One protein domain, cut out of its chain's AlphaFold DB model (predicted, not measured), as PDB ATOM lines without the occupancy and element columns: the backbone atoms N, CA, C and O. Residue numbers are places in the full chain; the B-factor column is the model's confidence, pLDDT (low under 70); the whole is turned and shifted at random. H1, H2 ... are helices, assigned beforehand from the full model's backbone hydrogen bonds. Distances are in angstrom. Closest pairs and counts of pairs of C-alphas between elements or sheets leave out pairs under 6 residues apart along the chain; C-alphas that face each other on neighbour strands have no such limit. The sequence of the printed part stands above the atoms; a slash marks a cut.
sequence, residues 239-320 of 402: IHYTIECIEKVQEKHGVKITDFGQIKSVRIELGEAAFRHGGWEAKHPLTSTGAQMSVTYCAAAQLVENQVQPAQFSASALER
ATOM      1  N   ILE A 239     -38.934 -10.771  -9.959       87.00
ATOM      2  CA  ILE A 239     -38.206 -10.266 -11.130       87.00
ATOM      3  C   ILE A 239     -37.649  -8.840 -10.912       87.00
ATOM      4  O   ILE A 239     -36.621  -8.491 -11.499       87.00
ATOM      5  N   HIS A 240     -38.232  -8.039 -10.008       87.19
ATOM      6  CA  HIS A 240     -37.745  -6.682  -9.721       87.19
ATOM      7  C   HIS A 240     -36.322  -6.634  -9.155       87.19
ATOM      8  O   HIS A 240     -35.609  -5.681  -9.460       87.19
ATOM      9  N   TYR A 241     -35.832  -7.656  -8.431       85.62
ATOM     10  CA  TYR A 241     -34.420  -7.639  -8.003       85.62
ATOM     11  C   TYR A 241     -33.470  -7.722  -9.216       85.62
ATOM     12  O   TYR A 241     -32.377  -7.161  -9.171       85.62
ATOM     13  N   THR A 242     -33.878  -8.373 -10.317       87.38
ATOM     14  CA  THR A 242     -33.077  -8.472 -11.548       87.38
ATOM     15  C   THR A 242     -33.081  -7.141 -12.280       87.38
ATOM     16  O   THR A 242     -32.013  -6.653 -12.641       87.38
ATOM     17  N   ILE A 243     -34.262  -6.530 -12.436       89.06
ATOM     18  CA  ILE A 243     -34.430  -5.214 -13.066       89.06
ATOM     19  C   ILE A 243     -33.545  -4.177 -12.360       89.06
ATOM     20  O   ILE A 243     -32.756  -3.498 -13.006       89.06
ATOM     21  N   GLU A 244     -33.577  -4.129 -11.027       87.06
ATOM     22  CA  GLU A 244     -32.791  -3.177 -10.230       87.06
ATOM     23  C   GLU A 244     -31.286  -3.458 -10.197       87.06
ATOM     24  O   GLU A 244     -30.483  -2.540 -10.010       87.06
ATOM     25  N   CYS A 245     -30.872  -4.720 -10.330       86.50
ATOM     26  CA  CYS A 245     -29.459  -5.038 -10.507       86.50
ATOM     27  C   CYS A 245     -28.958  -4.561 -11.876       86.50
ATOM     28  O   CYS A 245     -27.846  -4.046 -11.954       86.50
ATOM     29  N   ILE A 246     -29.775  -4.683 -12.929       85.75
ATOM     30  CA  ILE A 246     -29.448  -4.208 -14.282       85.75
ATOM     31  C   ILE A 246     -29.432  -2.672 -14.331       85.75
ATOM     32  O   ILE A 246     -28.453  -2.108 -14.812       85.75
ATOM     33  N   GLU A 247     -30.439  -2.005 -13.758       86.94
ATOM     34  CA  GLU A 247     -30.519  -0.539 -13.611       86.94
ATOM     35  C   GLU A 247     -29.220   0.017 -13.001       86.94
ATOM     36  O   GLU A 247     -28.566   0.865 -13.601       86.94
ATOM     37  N   LYS A 248     -28.747  -0.560 -11.887       84.25
ATOM     38  CA  LYS A 248     -27.474  -0.170 -11.246       84.25
ATOM     39  C   LYS A 248     -26.227  -0.404 -12.105       84.25
ATOM     40  O   LYS A 248     -25.238   0.314 -11.950       84.25
ATOM     41  N   VAL A 249     -26.223  -1.416 -12.978       80.69
ATOM     42  CA  VAL A 249     -25.122  -1.633 -13.937       80.69
ATOM     43  C   VAL A 249     -25.153  -0.555 -15.024       80.69
ATOM     44  O   VAL A 249     -24.107   0.021 -15.323       80.69
ATOM     45  N   GLN A 250     -26.336  -0.240 -15.559       80.62
ATOM     46  CA  GLN A 250     -26.543   0.813 -16.559       80.62
ATOM     47  C   GLN A 250     -26.154   2.196 -15.999       80.62
ATOM     48  O   GLN A 250     -25.360   2.905 -16.620       80.62
ATOM     49  N   GLU A 251     -26.612   2.537 -14.786       83.31
ATOM     50  CA  GLU A 251     -26.246   3.759 -14.051       83.31
ATOM     51  C   GLU A 251     -24.729   3.905 -13.893       83.31
ATOM     52  O   GLU A 251     -24.157   4.928 -14.267       83.31
ATOM     53  N   LYS A 252     -24.058   2.869 -13.365       75.94
ATOM     54  CA  LYS A 252     -22.618   2.908 -13.068       75.94
ATOM     55  C   LYS A 252     -21.761   3.146 -14.315       75.94
ATOM     56  O   LYS A 252     -20.673   3.709 -14.200       75.94
ATOM     57  N   HIS A 253     -22.224   2.699 -15.479       71.25
ATOM     58  CA  HIS A 253     -21.491   2.846 -16.733       71.25
ATOM     59  C   HIS A 253     -21.887   4.097 -17.519       71.25
ATOM     60  O   HIS A 253     -21.140   4.496 -18.406       71.25
ATOM     61  N   GLY A 254     -23.025   4.729 -17.212       60.47
ATOM     62  CA  GLY A 254     -23.555   5.854 -17.993       60.47
ATOM     63  C   GLY A 254     -23.943   5.469 -19.427       60.47
ATOM     64  O   GLY A 254     -24.173   6.338 -20.265       60.47
ATOM     65  N   VAL A 255     -24.006   4.167 -19.718       53.50
ATOM     66  CA  VAL A 255     -24.271   3.610 -21.043       53.50
ATOM     67  C   VAL A 255     -25.684   3.044 -21.040       53.50
ATOM     68  O   VAL A 255     -25.939   1.979 -20.475       53.50
ATOM     69  N   LYS A 256     -26.598   3.712 -21.754       56.25
ATOM     70  CA  LYS A 256     -27.709   2.981 -22.366       56.25
ATOM     71  C   LYS A 256     -27.061   2.004 -23.340       56.25
ATOM     72  O   LYS A 256     -26.356   2.451 -24.242       56.25
ATOM     73  N   ILE A 257     -27.232   0.703 -23.123       60.91
ATOM     74  CA  ILE A 257     -26.610  -0.323 -23.963       60.91
ATOM     75  C   ILE A 257     -27.233  -0.211 -25.355       60.91
ATOM     76  O   ILE A 257     -28.358  -0.636 -25.582       60.91
ATOM     77  N   THR A 258     -26.525   0.458 -26.260       58.56
ATOM     78  CA  THR A 258     -26.916   0.653 -27.663       58.56
ATOM     79  C   THR A 258     -26.140  -0.266 -28.598       58.56
ATOM     80  O   THR A 258     -26.639  -0.600 -29.669       58.56
ATOM     81  N   ASP A 259     -24.952  -0.709 -28.180       64.19
ATOM     82  CA  ASP A 259     -24.147  -1.721 -28.857       64.19
ATOM     83  C   ASP A 259     -24.177  -3.037 -28.065       64.19
ATOM     84  O   ASP A 259     -23.364  -3.285 -27.172       64.19
ATOM     85  N   PHE A 260     -25.145  -3.891 -28.397       66.06
ATOM     86  CA  PHE A 260     -25.249  -5.245 -27.845       66.06
ATOM     87  C   PHE A 260     -24.186  -6.204 -28.409       66.06
ATOM     88  O   PHE A 260     -24.060  -7.320 -27.915       66.06
ATOM     89  N   GLY A 261     -23.396  -5.798 -29.413       60.41
ATOM     90  CA  GLY A 261     -22.343  -6.632 -30.001       60.41
ATOM     91  C   GLY A 261     -21.193  -6.940 -29.037       60.41
ATOM     92  O   GLY A 261     -20.439  -7.885 -29.256       60.41
ATOM     93  N   GLN A 262     -21.086  -6.188 -27.938       64.94
ATOM     94  CA  GLN A 262     -20.061  -6.363 -26.906       64.94
ATOM     95  C   GLN A 262     -20.462  -7.396 -25.823       64.94
ATOM     96  O   GLN A 262     -19.806  -7.477 -24.785       64.94
ATOM     97  N   ILE A 263     -21.544  -8.175 -26.037       66.94
ATOM     98  CA  ILE A 263     -22.154  -9.086 -25.044       66.94
ATOM     99  C   ILE A 263     -22.791 -10.383 -25.708       66.94
ATOM    100  O   ILE A 263     -23.742 -10.202 -26.444       66.94
ATOM    101  N   LYS A 264     -22.368 -11.671 -25.465       65.56
ATOM    102  CA  LYS A 264     -22.935 -13.017 -25.926       65.56
ATOM    103  C   LYS A 264     -23.829 -14.073 -25.087       65.56
ATOM    104  O   LYS A 264     -24.660 -14.692 -25.736       65.56
ATOM    105  N   SER A 265     -23.806 -14.301 -23.739       67.38
ATOM    106  CA  SER A 265     -24.868 -14.783 -22.763       67.38
ATOM    107  C   SER A 265     -24.855 -14.089 -21.326       67.38
ATOM    108  O   SER A 265     -23.804 -13.968 -20.712       67.38
ATOM    109  N   VAL A 266     -25.967 -13.569 -20.735       74.88
ATOM    110  CA  VAL A 266     -25.987 -12.879 -19.386       74.88
ATOM    111  C   VAL A 266     -26.278 -13.892 -18.274       74.88
ATOM    112  O   VAL A 266     -27.138 -14.755 -18.445       74.88
ATOM    113  N   ARG A 267     -25.639 -13.769 -17.102       81.25
ATOM    114  CA  ARG A 267     -25.895 -14.656 -15.952       81.25
ATOM    115  C   ARG A 267     -26.786 -13.981 -14.910       81.25
ATOM    116  O   ARG A 267     -26.380 -13.013 -14.274       81.25
ATOM    117  N   ILE A 268     -27.979 -14.537 -14.711       82.38
ATOM    118  CA  ILE A 268     -28.950 -14.105 -13.700       82.38
ATOM    119  C   ILE A 268     -29.046 -15.206 -12.639       82.38
ATOM    120  O   ILE A 268     -29.415 -16.336 -12.950       82.38
ATOM    121  N   GLU A 269     -28.702 -14.890 -11.389       82.06
ATOM    122  CA  GLU A 269     -28.773 -15.831 -10.261       82.06
ATOM    123  C   GLU A 269     -29.979 -15.509  -9.379       82.06
ATOM    124  O   GLU A 269     -30.160 -14.365  -8.964       82.06
ATOM    125  N   LEU A 270     -30.811 -16.519  -9.114       79.31
ATOM    126  CA  LEU A 270     -32.108 -16.363  -8.459       79.31
ATOM    127  C   LEU A 270     -32.204 -17.192  -7.179       79.31
ATOM    128  O   LEU A 270     -31.711 -18.317  -7.121       79.31
ATOM    129  N   GLY A 271     -32.928 -16.673  -6.185       77.31
ATOM    130  CA  GLY A 271     -33.419 -17.498  -5.081       77.31
ATOM    131  C   GLY A 271     -34.416 -18.544  -5.593       77.31
ATOM    132  O   GLY A 271     -35.208 -18.254  -6.491       77.31
ATOM    133  N   GLU A 272     -34.401 -19.748  -5.011       80.12
ATOM    134  CA  GLU A 272     -35.165 -20.911  -5.498       80.12
ATOM    135  C   GLU A 272     -36.648 -20.600  -5.758       80.12
ATOM    136  O   GLU A 272     -37.203 -20.981  -6.788       80.12
ATOM    137  N   ALA A 273     -37.277 -19.861  -4.844       78.00
ATOM    138  CA  ALA A 273     -38.676 -19.464  -4.928       78.00
ATOM    139  C   ALA A 273     -38.994 -18.693  -6.228       78.00
ATOM    140  O   ALA A 273     -39.928 -19.031  -6.965       78.00
ATOM    141  N   ALA A 274     -38.180 -17.689  -6.550       78.75
ATOM    142  CA  ALA A 274     -38.356 -16.877  -7.746       78.75
ATOM    143  C   ALA A 274     -37.865 -17.598  -9.015       78.75
ATOM    144  O   ALA A 274     -38.475 -17.444 -10.073       78.75
ATOM    145  N   PHE A 275     -36.846 -18.462  -8.906       80.12
ATOM    146  CA  PHE A 275     -36.425 -19.347  -9.995       80.12
ATOM    147  C   PHE A 275     -37.562 -20.272 -10.447       80.12
ATOM    148  O   PHE A 275     -37.898 -20.299 -11.627       80.12
ATOM    149  N   ARG A 276     -38.233 -20.952  -9.506       79.62
ATOM    150  CA  ARG A 276     -39.391 -21.816  -9.797       79.62
ATOM    151  C   ARG A 276     -40.570 -21.059 -10.429       79.62
ATOM    152  O   ARG A 276     -41.338 -21.664 -11.167       79.62
ATOM    153  N   HIS A 277     -40.726 -19.761 -10.153       76.50
ATOM    154  CA  HIS A 277     -41.844 -18.958 -10.667       76.50
ATOM    155  C   HIS A 277     -41.571 -18.229 -11.986       76.50
ATOM    156  O   HIS A 277     -42.514 -18.025 -12.752       76.50
ATOM    157  N   GLY A 278     -40.326 -17.820 -12.245       79.75
ATOM    158  CA  GLY A 278     -39.984 -16.990 -13.405       79.75
ATOM    159  C   GLY A 278     -38.617 -17.227 -14.039       79.75
ATOM    160  O   GLY A 278     -38.287 -16.550 -15.006       79.75
ATOM    161  N   GLY A 279     -37.833 -18.179 -13.527       80.88
ATOM    162  CA  GLY A 279     -36.560 -18.627 -14.107       80.88
ATOM    163  C   GLY A 279     -36.699 -19.753 -15.140       80.88
ATOM    164  O   GLY A 279     -35.707 -20.397 -15.468       80.88
ATOM    165  N   TRP A 280     -37.915 -20.026 -15.619       82.56
ATOM    166  CA  TRP A 280     -38.178 -21.003 -16.676       82.56
ATOM    167  C   TRP A 280     -37.743 -20.477 -18.053       82.56
ATOM    168  O   TRP A 280     -37.676 -19.271 -18.296       82.56
ATOM    169  N   GLU A 281     -37.441 -21.399 -18.970       79.00
ATOM    170  CA  GLU A 281     -37.025 -21.067 -20.335       79.00
ATOM    171  C   GLU A 281     -38.206 -20.501 -21.139       79.00
ATOM    172  O   GLU A 281     -39.153 -21.218 -21.472       79.00
ATOM    173  N   ALA A 282     -38.142 -19.209 -21.458       73.88
ATOM    174  CA  ALA A 282     -39.139 -18.535 -22.277       73.88
ATOM    175  C   ALA A 282     -39.148 -19.066 -23.716       73.88
ATOM    176  O   ALA A 282     -38.133 -19.026 -24.413       73.88
ATOM    177  N   LYS A 283     -40.318 -19.510 -24.185       73.12
ATOM    178  CA  LYS A 283     -40.535 -19.937 -25.572       73.12
ATOM    179  C   LYS A 283     -41.360 -18.884 -26.294       73.12
ATOM    180  O   LYS A 283     -42.434 -18.521 -25.833       73.12
ATOM    181  N   HIS A 284     -40.849 -18.392 -27.419       70.06
ATOM    182  CA  HIS A 284     -41.569 -17.425 -28.243       70.06
ATOM    183  C   HIS A 284     -42.589 -18.129 -29.163       70.06
ATOM    184  O   HIS A 284     -42.300 -19.232 -29.640       70.06
ATOM    185  N   PRO A 285     -43.737 -17.494 -29.464       73.06
ATOM    186  CA  PRO A 285     -44.190 -16.206 -28.927       73.06
ATOM    187  C   PRO A 285     -44.664 -16.321 -27.467       73.06
ATOM    188  O   PRO A 285     -45.390 -17.248 -27.119       73.06
ATOM    189  N   LEU A 286     -44.270 -15.358 -26.627       76.50
ATOM    190  CA  LEU A 286     -44.778 -15.228 -25.256       76.50
ATOM    191  C   LEU A 286     -46.120 -14.494 -25.252       76.50
ATOM    192  O   LEU A 286     -46.329 -13.568 -26.036       76.50
ATOM    193  N   THR A 287     -46.990 -14.817 -24.296       84.50
ATOM    194  CA  THR A 287     -48.125 -13.942 -23.969       84.50
ATOM    195  C   THR A 287     -47.684 -12.783 -23.069       84.50
ATOM    196  O   THR A 287     -46.677 -12.870 -22.367       84.50
ATOM    197  N   SER A 288     -48.491 -11.718 -22.981       85.75
ATOM    198  CA  SER A 288     -48.272 -10.625 -22.013       85.75
ATOM    199  C   SER A 288     -48.181 -11.134 -20.559       85.75
ATOM    200  O   SER A 288     -47.357 -10.666 -19.774       85.75
ATOM    201  N   THR A 289     -48.952 -12.175 -20.205       85.19
ATOM    202  CA  THR A 289     -48.860 -12.811 -18.876       85.19
ATOM    203  C   THR A 289     -47.590 -13.652 -18.715       85.19
ATOM    204  O   THR A 289     -47.003 -13.617 -17.637       85.19
ATOM    205  N   GLY A 290     -47.132 -14.361 -19.750       83.31
ATOM    206  CA  GLY A 290     -45.847 -15.068 -19.730       83.31
ATOM    207  C   GLY A 290     -44.662 -14.121 -19.589       83.31
ATOM    208  O   GLY A 290     -43.799 -14.335 -18.743       83.31
ATOM    209  N   ALA A 291     -44.672 -13.015 -20.330       86.00
ATOM    210  CA  ALA A 291     -43.666 -11.963 -20.254       86.00
ATOM    211  C   ALA A 291     -43.586 -11.318 -18.853       86.00
ATOM    212  O   ALA A 291     -42.500 -11.230 -18.290       86.00
ATOM    213  N   GLN A 292     -44.724 -10.984 -18.224       87.94
ATOM    214  CA  GLN A 292     -44.785 -10.508 -16.823       87.94
ATOM    215  C   GLN A 292     -44.281 -11.530 -15.785       87.94
ATOM    216  O   GLN A 292     -44.010 -11.168 -14.635       87.94
ATOM    217  N   MET A 293     -44.198 -12.807 -16.162       86.81
ATOM    218  CA  MET A 293     -43.729 -13.912 -15.327       86.81
ATOM    219  C   MET A 293     -42.326 -14.404 -15.721       86.81
ATOM    220  O   MET A 293     -41.824 -15.303 -15.054       86.81
ATOM    221  N   SER A 294     -41.676 -13.841 -16.747       87.44
ATOM    222  CA  SER A 294     -40.377 -14.303 -17.255       87.44
ATOM    223  C   SER A 294     -39.241 -13.359 -16.859       87.44
ATOM    224  O   SER A 294     -39.194 -12.201 -17.279       87.44
ATOM    225  N   VAL A 295     -38.277 -13.868 -16.085       88.50
ATOM    226  CA  VAL A 295     -37.085 -13.098 -15.696       88.50
ATOM    227  C   VAL A 295     -36.257 -12.696 -16.914       88.50
ATOM    228  O   VAL A 295     -35.764 -11.573 -16.978       88.50
ATOM    229  N   THR A 296     -36.144 -13.593 -17.898       85.62
ATOM    230  CA  THR A 296     -35.363 -13.393 -19.121       85.62
ATOM    231  C   THR A 296     -35.954 -12.267 -19.959       85.62
ATOM    232  O   THR A 296     -35.215 -11.402 -20.424       85.62
ATOM    233  N   TYR A 297     -37.286 -12.234 -20.086       85.19
ATOM    234  CA  TYR A 297     -37.978 -11.167 -20.799       85.19
ATOM    235  C   TYR A 297     -37.774  -9.804 -20.123       85.19
ATOM    236  O   TYR A 297     -37.290  -8.867 -20.754       85.19
ATOM    237  N   CYS A 298     -38.078  -9.689 -18.827       88.50
ATOM    238  CA  CYS A 298     -37.951  -8.416 -18.114       88.50
ATOM    239  C   CYS A 298     -36.496  -7.928 -18.017       88.50
ATOM    240  O   CYS A 298     -36.251  -6.724 -18.060       88.50
ATOM    241  N   ALA A 299     -35.525  -8.842 -17.920       86.69
ATOM    242  CA  ALA A 299     -34.108  -8.501 -17.988       86.69
ATOM    243  C   ALA A 299     -33.733  -7.916 -19.358       86.69
ATOM    244  O   ALA A 299     -33.074  -6.879 -19.415       86.69
ATOM    245  N   ALA A 300     -34.185  -8.533 -20.456       81.25
ATOM    246  CA  ALA A 300     -33.976  -8.010 -21.803       81.25
ATOM    247  C   ALA A 300     -34.662  -6.645 -22.000       81.25
ATOM    248  O   ALA A 300     -34.030  -5.721 -22.504       81.25
ATOM    249  N   ALA A 301     -35.904  -6.479 -21.529       84.62
ATOM    250  CA  ALA A 301     -36.624  -5.206 -21.577       84.62
ATOM    251  C   ALA A 301     -35.872  -4.088 -20.828       84.62
ATOM    252  O   ALA A 301     -35.652  -3.017 -21.395       84.62
ATOM    253  N   GLN A 302     -35.377  -4.350 -19.609       87.56
ATOM    254  CA  GLN A 302     -34.557  -3.377 -18.881       87.56
ATOM    255  C   GLN A 302     -33.235  -3.081 -19.609       87.56
ATOM    256  O   GLN A 302     -32.859  -1.917 -19.724       87.56
ATOM    257  N   LEU A 303     -32.537  -4.095 -20.136       81.44
ATOM    258  CA  LEU A 303     -31.275  -3.908 -20.866       81.44
ATOM    259  C   LEU A 303     -31.444  -3.045 -22.129       81.44
ATOM    260  O   LEU A 303     -30.606  -2.180 -22.384       81.44
ATOM    261  N   VAL A 304     -32.513  -3.276 -22.899       77.56
ATOM    262  CA  VAL A 304     -32.748  -2.653 -24.212       77.56
ATOM    263  C   VAL A 304     -33.459  -1.304 -24.098       77.56
ATOM    264  O   VAL A 304     -33.025  -0.302 -24.673       77.56
ATOM    265  N   GLU A 305     -34.562  -1.252 -23.353       79.69
ATOM    266  CA  GLU A 305     -35.426  -0.070 -23.288       79.69
ATOM    267  C   GLU A 305     -35.071   0.858 -22.117       79.69
ATOM    268  O   GLU A 305     -35.457   2.028 -22.138       79.69
ATOM    269  N   ASN A 306     -34.255   0.387 -21.160       84.31
ATOM    270  CA  ASN A 306     -33.909   1.063 -19.899       84.31
ATOM    271  C   ASN A 306     -35.118   1.298 -18.972       84.31
ATOM    272  O   ASN A 306     -35.087   2.179 -18.114       84.31
ATOM    273  N   GLN A 307     -36.188   0.523 -19.165       86.00
ATOM    274  CA  GLN A 307     -37.424   0.576 -18.391       86.00
ATOM    275  C   GLN A 307     -38.179  -0.756 -18.494       86.00
ATOM    276  O   GLN A 307     -38.132  -1.429 -19.524       86.00
ATOM    277  N   VAL A 308     -38.944  -1.086 -17.454       87.69
ATOM    278  CA  VAL A 308     -39.948  -2.156 -17.472       87.69
ATOM    279  C   VAL A 308     -41.239  -1.575 -16.909       87.69
ATOM    280  O   VAL A 308     -41.345  -1.325 -15.712       87.69
ATOM    281  N   GLN A 309     -42.189  -1.286 -17.793       87.56
ATOM    282  CA  GLN A 309     -43.476  -0.638 -17.522       87.56
ATOM    283  C   GLN A 309     -44.570  -1.310 -18.373       87.56
ATOM    284  O   GLN A 309     -44.240  -2.120 -19.244       87.56
ATOM    285  N   PRO A 310     -45.871  -1.009 -18.178       86.88
ATOM    286  CA  PRO A 310     -46.937  -1.681 -18.916       86.88
ATOM    287  C   PRO A 310     -46.759  -1.729 -20.436       86.88
ATOM    288  O   PRO A 310     -46.929  -2.795 -21.025       86.88
ATOM    289  N   ALA A 311     -46.302  -0.637 -21.053       85.69
ATOM    290  CA  ALA A 311     -46.064  -0.552 -22.495       85.69
ATOM    291  C   ALA A 311     -45.129  -1.649 -23.053       85.69
ATOM    292  O   ALA A 311     -45.331  -2.093 -24.187       85.69
ATOM    293  N   GLN A 312     -44.152  -2.130 -22.272       87.06
ATOM    294  CA  GLN A 312     -43.249  -3.210 -22.695       87.06
ATOM    295  C   GLN A 312     -43.973  -4.556 -22.859       87.06
ATOM    296  O   GLN A 312     -43.536  -5.369 -23.655       87.06
ATOM    297  N   PHE A 313     -45.106  -4.805 -22.197       88.19
ATOM    298  CA  PHE A 313     -45.827  -6.087 -22.308       88.19
ATOM    299  C   PHE A 313     -46.963  -6.068 -23.349       88.19
ATOM    300  O   PHE A 313     -47.870  -6.904 -23.290       88.19
ATOM    301  N   SER A 314     -46.943  -5.105 -24.278       84.69
ATOM    302  CA  SER A 314     -47.857  -5.022 -25.427       84.69
ATOM    303  C   SER A 314     -47.488  -6.023 -26.528       84.69
ATOM    304  O   SER A 314     -46.328  -6.405 -26.660       84.69
ATOM    305  N   ALA A 315     -48.457  -6.449 -27.346       81.44
ATOM    306  CA  ALA A 315     -48.211  -7.433 -28.410       81.44
ATOM    307  C   ALA A 315     -47.087  -6.984 -29.366       81.44
ATOM    308  O   ALA A 315     -46.121  -7.714 -29.581       81.44
ATOM    309  N   SER A 316     -47.127  -5.723 -29.808       77.38
ATOM    310  CA  SER A 316     -46.097  -5.109 -30.661       77.38
ATOM    311  C   SER A 316     -44.734  -4.899 -29.980       77.38
ATOM    312  O   SER A 316     -43.765  -4.537 -30.649       77.38
ATOM    313  N   ALA A 317     -44.631  -5.103 -28.661       77.06
ATOM    314  CA  ALA A 317     -43.368  -5.167 -27.926       77.06
ATOM    315  C   ALA A 317     -42.843  -6.603 -27.758       77.06
ATOM    316  O   ALA A 317     -41.630  -6.808 -27.744       77.06
ATOM    317  N   LEU A 318     -43.734  -7.595 -27.696       76.06
ATOM    318  CA  LEU A 318     -43.395  -9.021 -27.630       76.06
ATOM    319  C   LEU A 318     -42.978  -9.603 -28.991       76.06
ATOM    320  O   LEU A 318     -42.201 -10.556 -29.032       76.06
ATOM    321  N   GLU A 319     -43.470  -9.023 -30.087       68.38
ATOM    322  CA  GLU A 319     -43.178  -9.431 -31.472       68.38
ATOM    323  C   GLU A 319     -41.926  -8.765 -32.077       68.38
ATOM    324  O   GLU A 319     -41.579  -9.029 -33.227       68.38
ATOM    325  N   ARG A 320     -41.217  -7.903 -31.333       64.25
ATOM    326  CA  ARG A 320     -39.994  -7.253 -31.834       64.25
ATOM    327  C   ARG A 320     -38.881  -8.285 -32.013       64.25
ATOM    328  O   ARG A 320     -38.583  -9.037 -31.090       64.25
TER     329      ARG A 320
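This is residues 239 to 320 of the 402 residues of an uncharacterized protein of Clohesyomyces aquaticus (UniProt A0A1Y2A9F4). Two longer helices, H1 and H4, run side by side the same way, with H4 in the middle of the domain; three short helices, H3, H5 and H6, gather on the side of H4 away from H1. From the far end of H1 a long loop, residues 254 to 271, folds back along the outside to the short helix H2, near the beginnings of H1 and H4. The printed part has 82 residues, with six named helices in the order H1 to H6 and no named strand; the class is all helix. It is compact, with a radius of gyration of the C-alphas of 12.6 A and spans of 32 by 31 by 23 A.

H1, residues 239 to 253, begins at C-alpha 239 (-38.206, -10.266, -11.130) and is 22.0 A long from first to last C-alpha. H2 is residues 272 to 278, 10.1 A. H3 is residues 288 to 292, 6.3 A. H4, residues 295 to 305, begins at C-alpha 295 (-37.085, -13.098, -15.696) and is 15.2 A long. H5 is residues 310 to 313, 5.7 A. H6, residues 315 to 318, is 5.1 A and ends at C-alpha 318 (-43.395, -9.021, -27.630).

H3 is the hub, touching H4, H5 and H6, each only just, with 3 pairs of C-alphas within 8 A. H3 and H4 touch only at the corner, where the closest C-alphas, those of Ala 291 and Tyr 297, are 5.8 A apart. The closest C-alphas of H3 and H5 are those of Ser 288 and Phe 313, 5.2 A apart. Those of H3 and H6 are of Ser 288 and Ala 315, 7.1 A apart. H1 and H4 touch, closest at the C-alphas of Ile 239 and Val 295, 5.5 A apart. They run the same way at a shallow tilt of 33 degrees, only just short of steep. H2 and H4 are close but not clearly touching, with the C-alphas of Gly 278 and Val 295 the closest at 5.4 A. H1 is apart from H3, H5 and H6. In H1, H2, H3 and H4 every O i to N i+4 pair is within hydrogen-bond range; H5 and H6, with 4 residues each, are too short for such a pair.

The two C-alphas farthest apart are those of Asp 259 and Ala 273, at 33.1 A. The printed part has no cut. The link from H1 to H2, 18 residues, is long; the link from H2 to H3 is short, and the others are tight. The mean pLDDT of the printed part is 79.0, and the model's confidence is low, under 70, at residues 254 to 265 and 319 to 320.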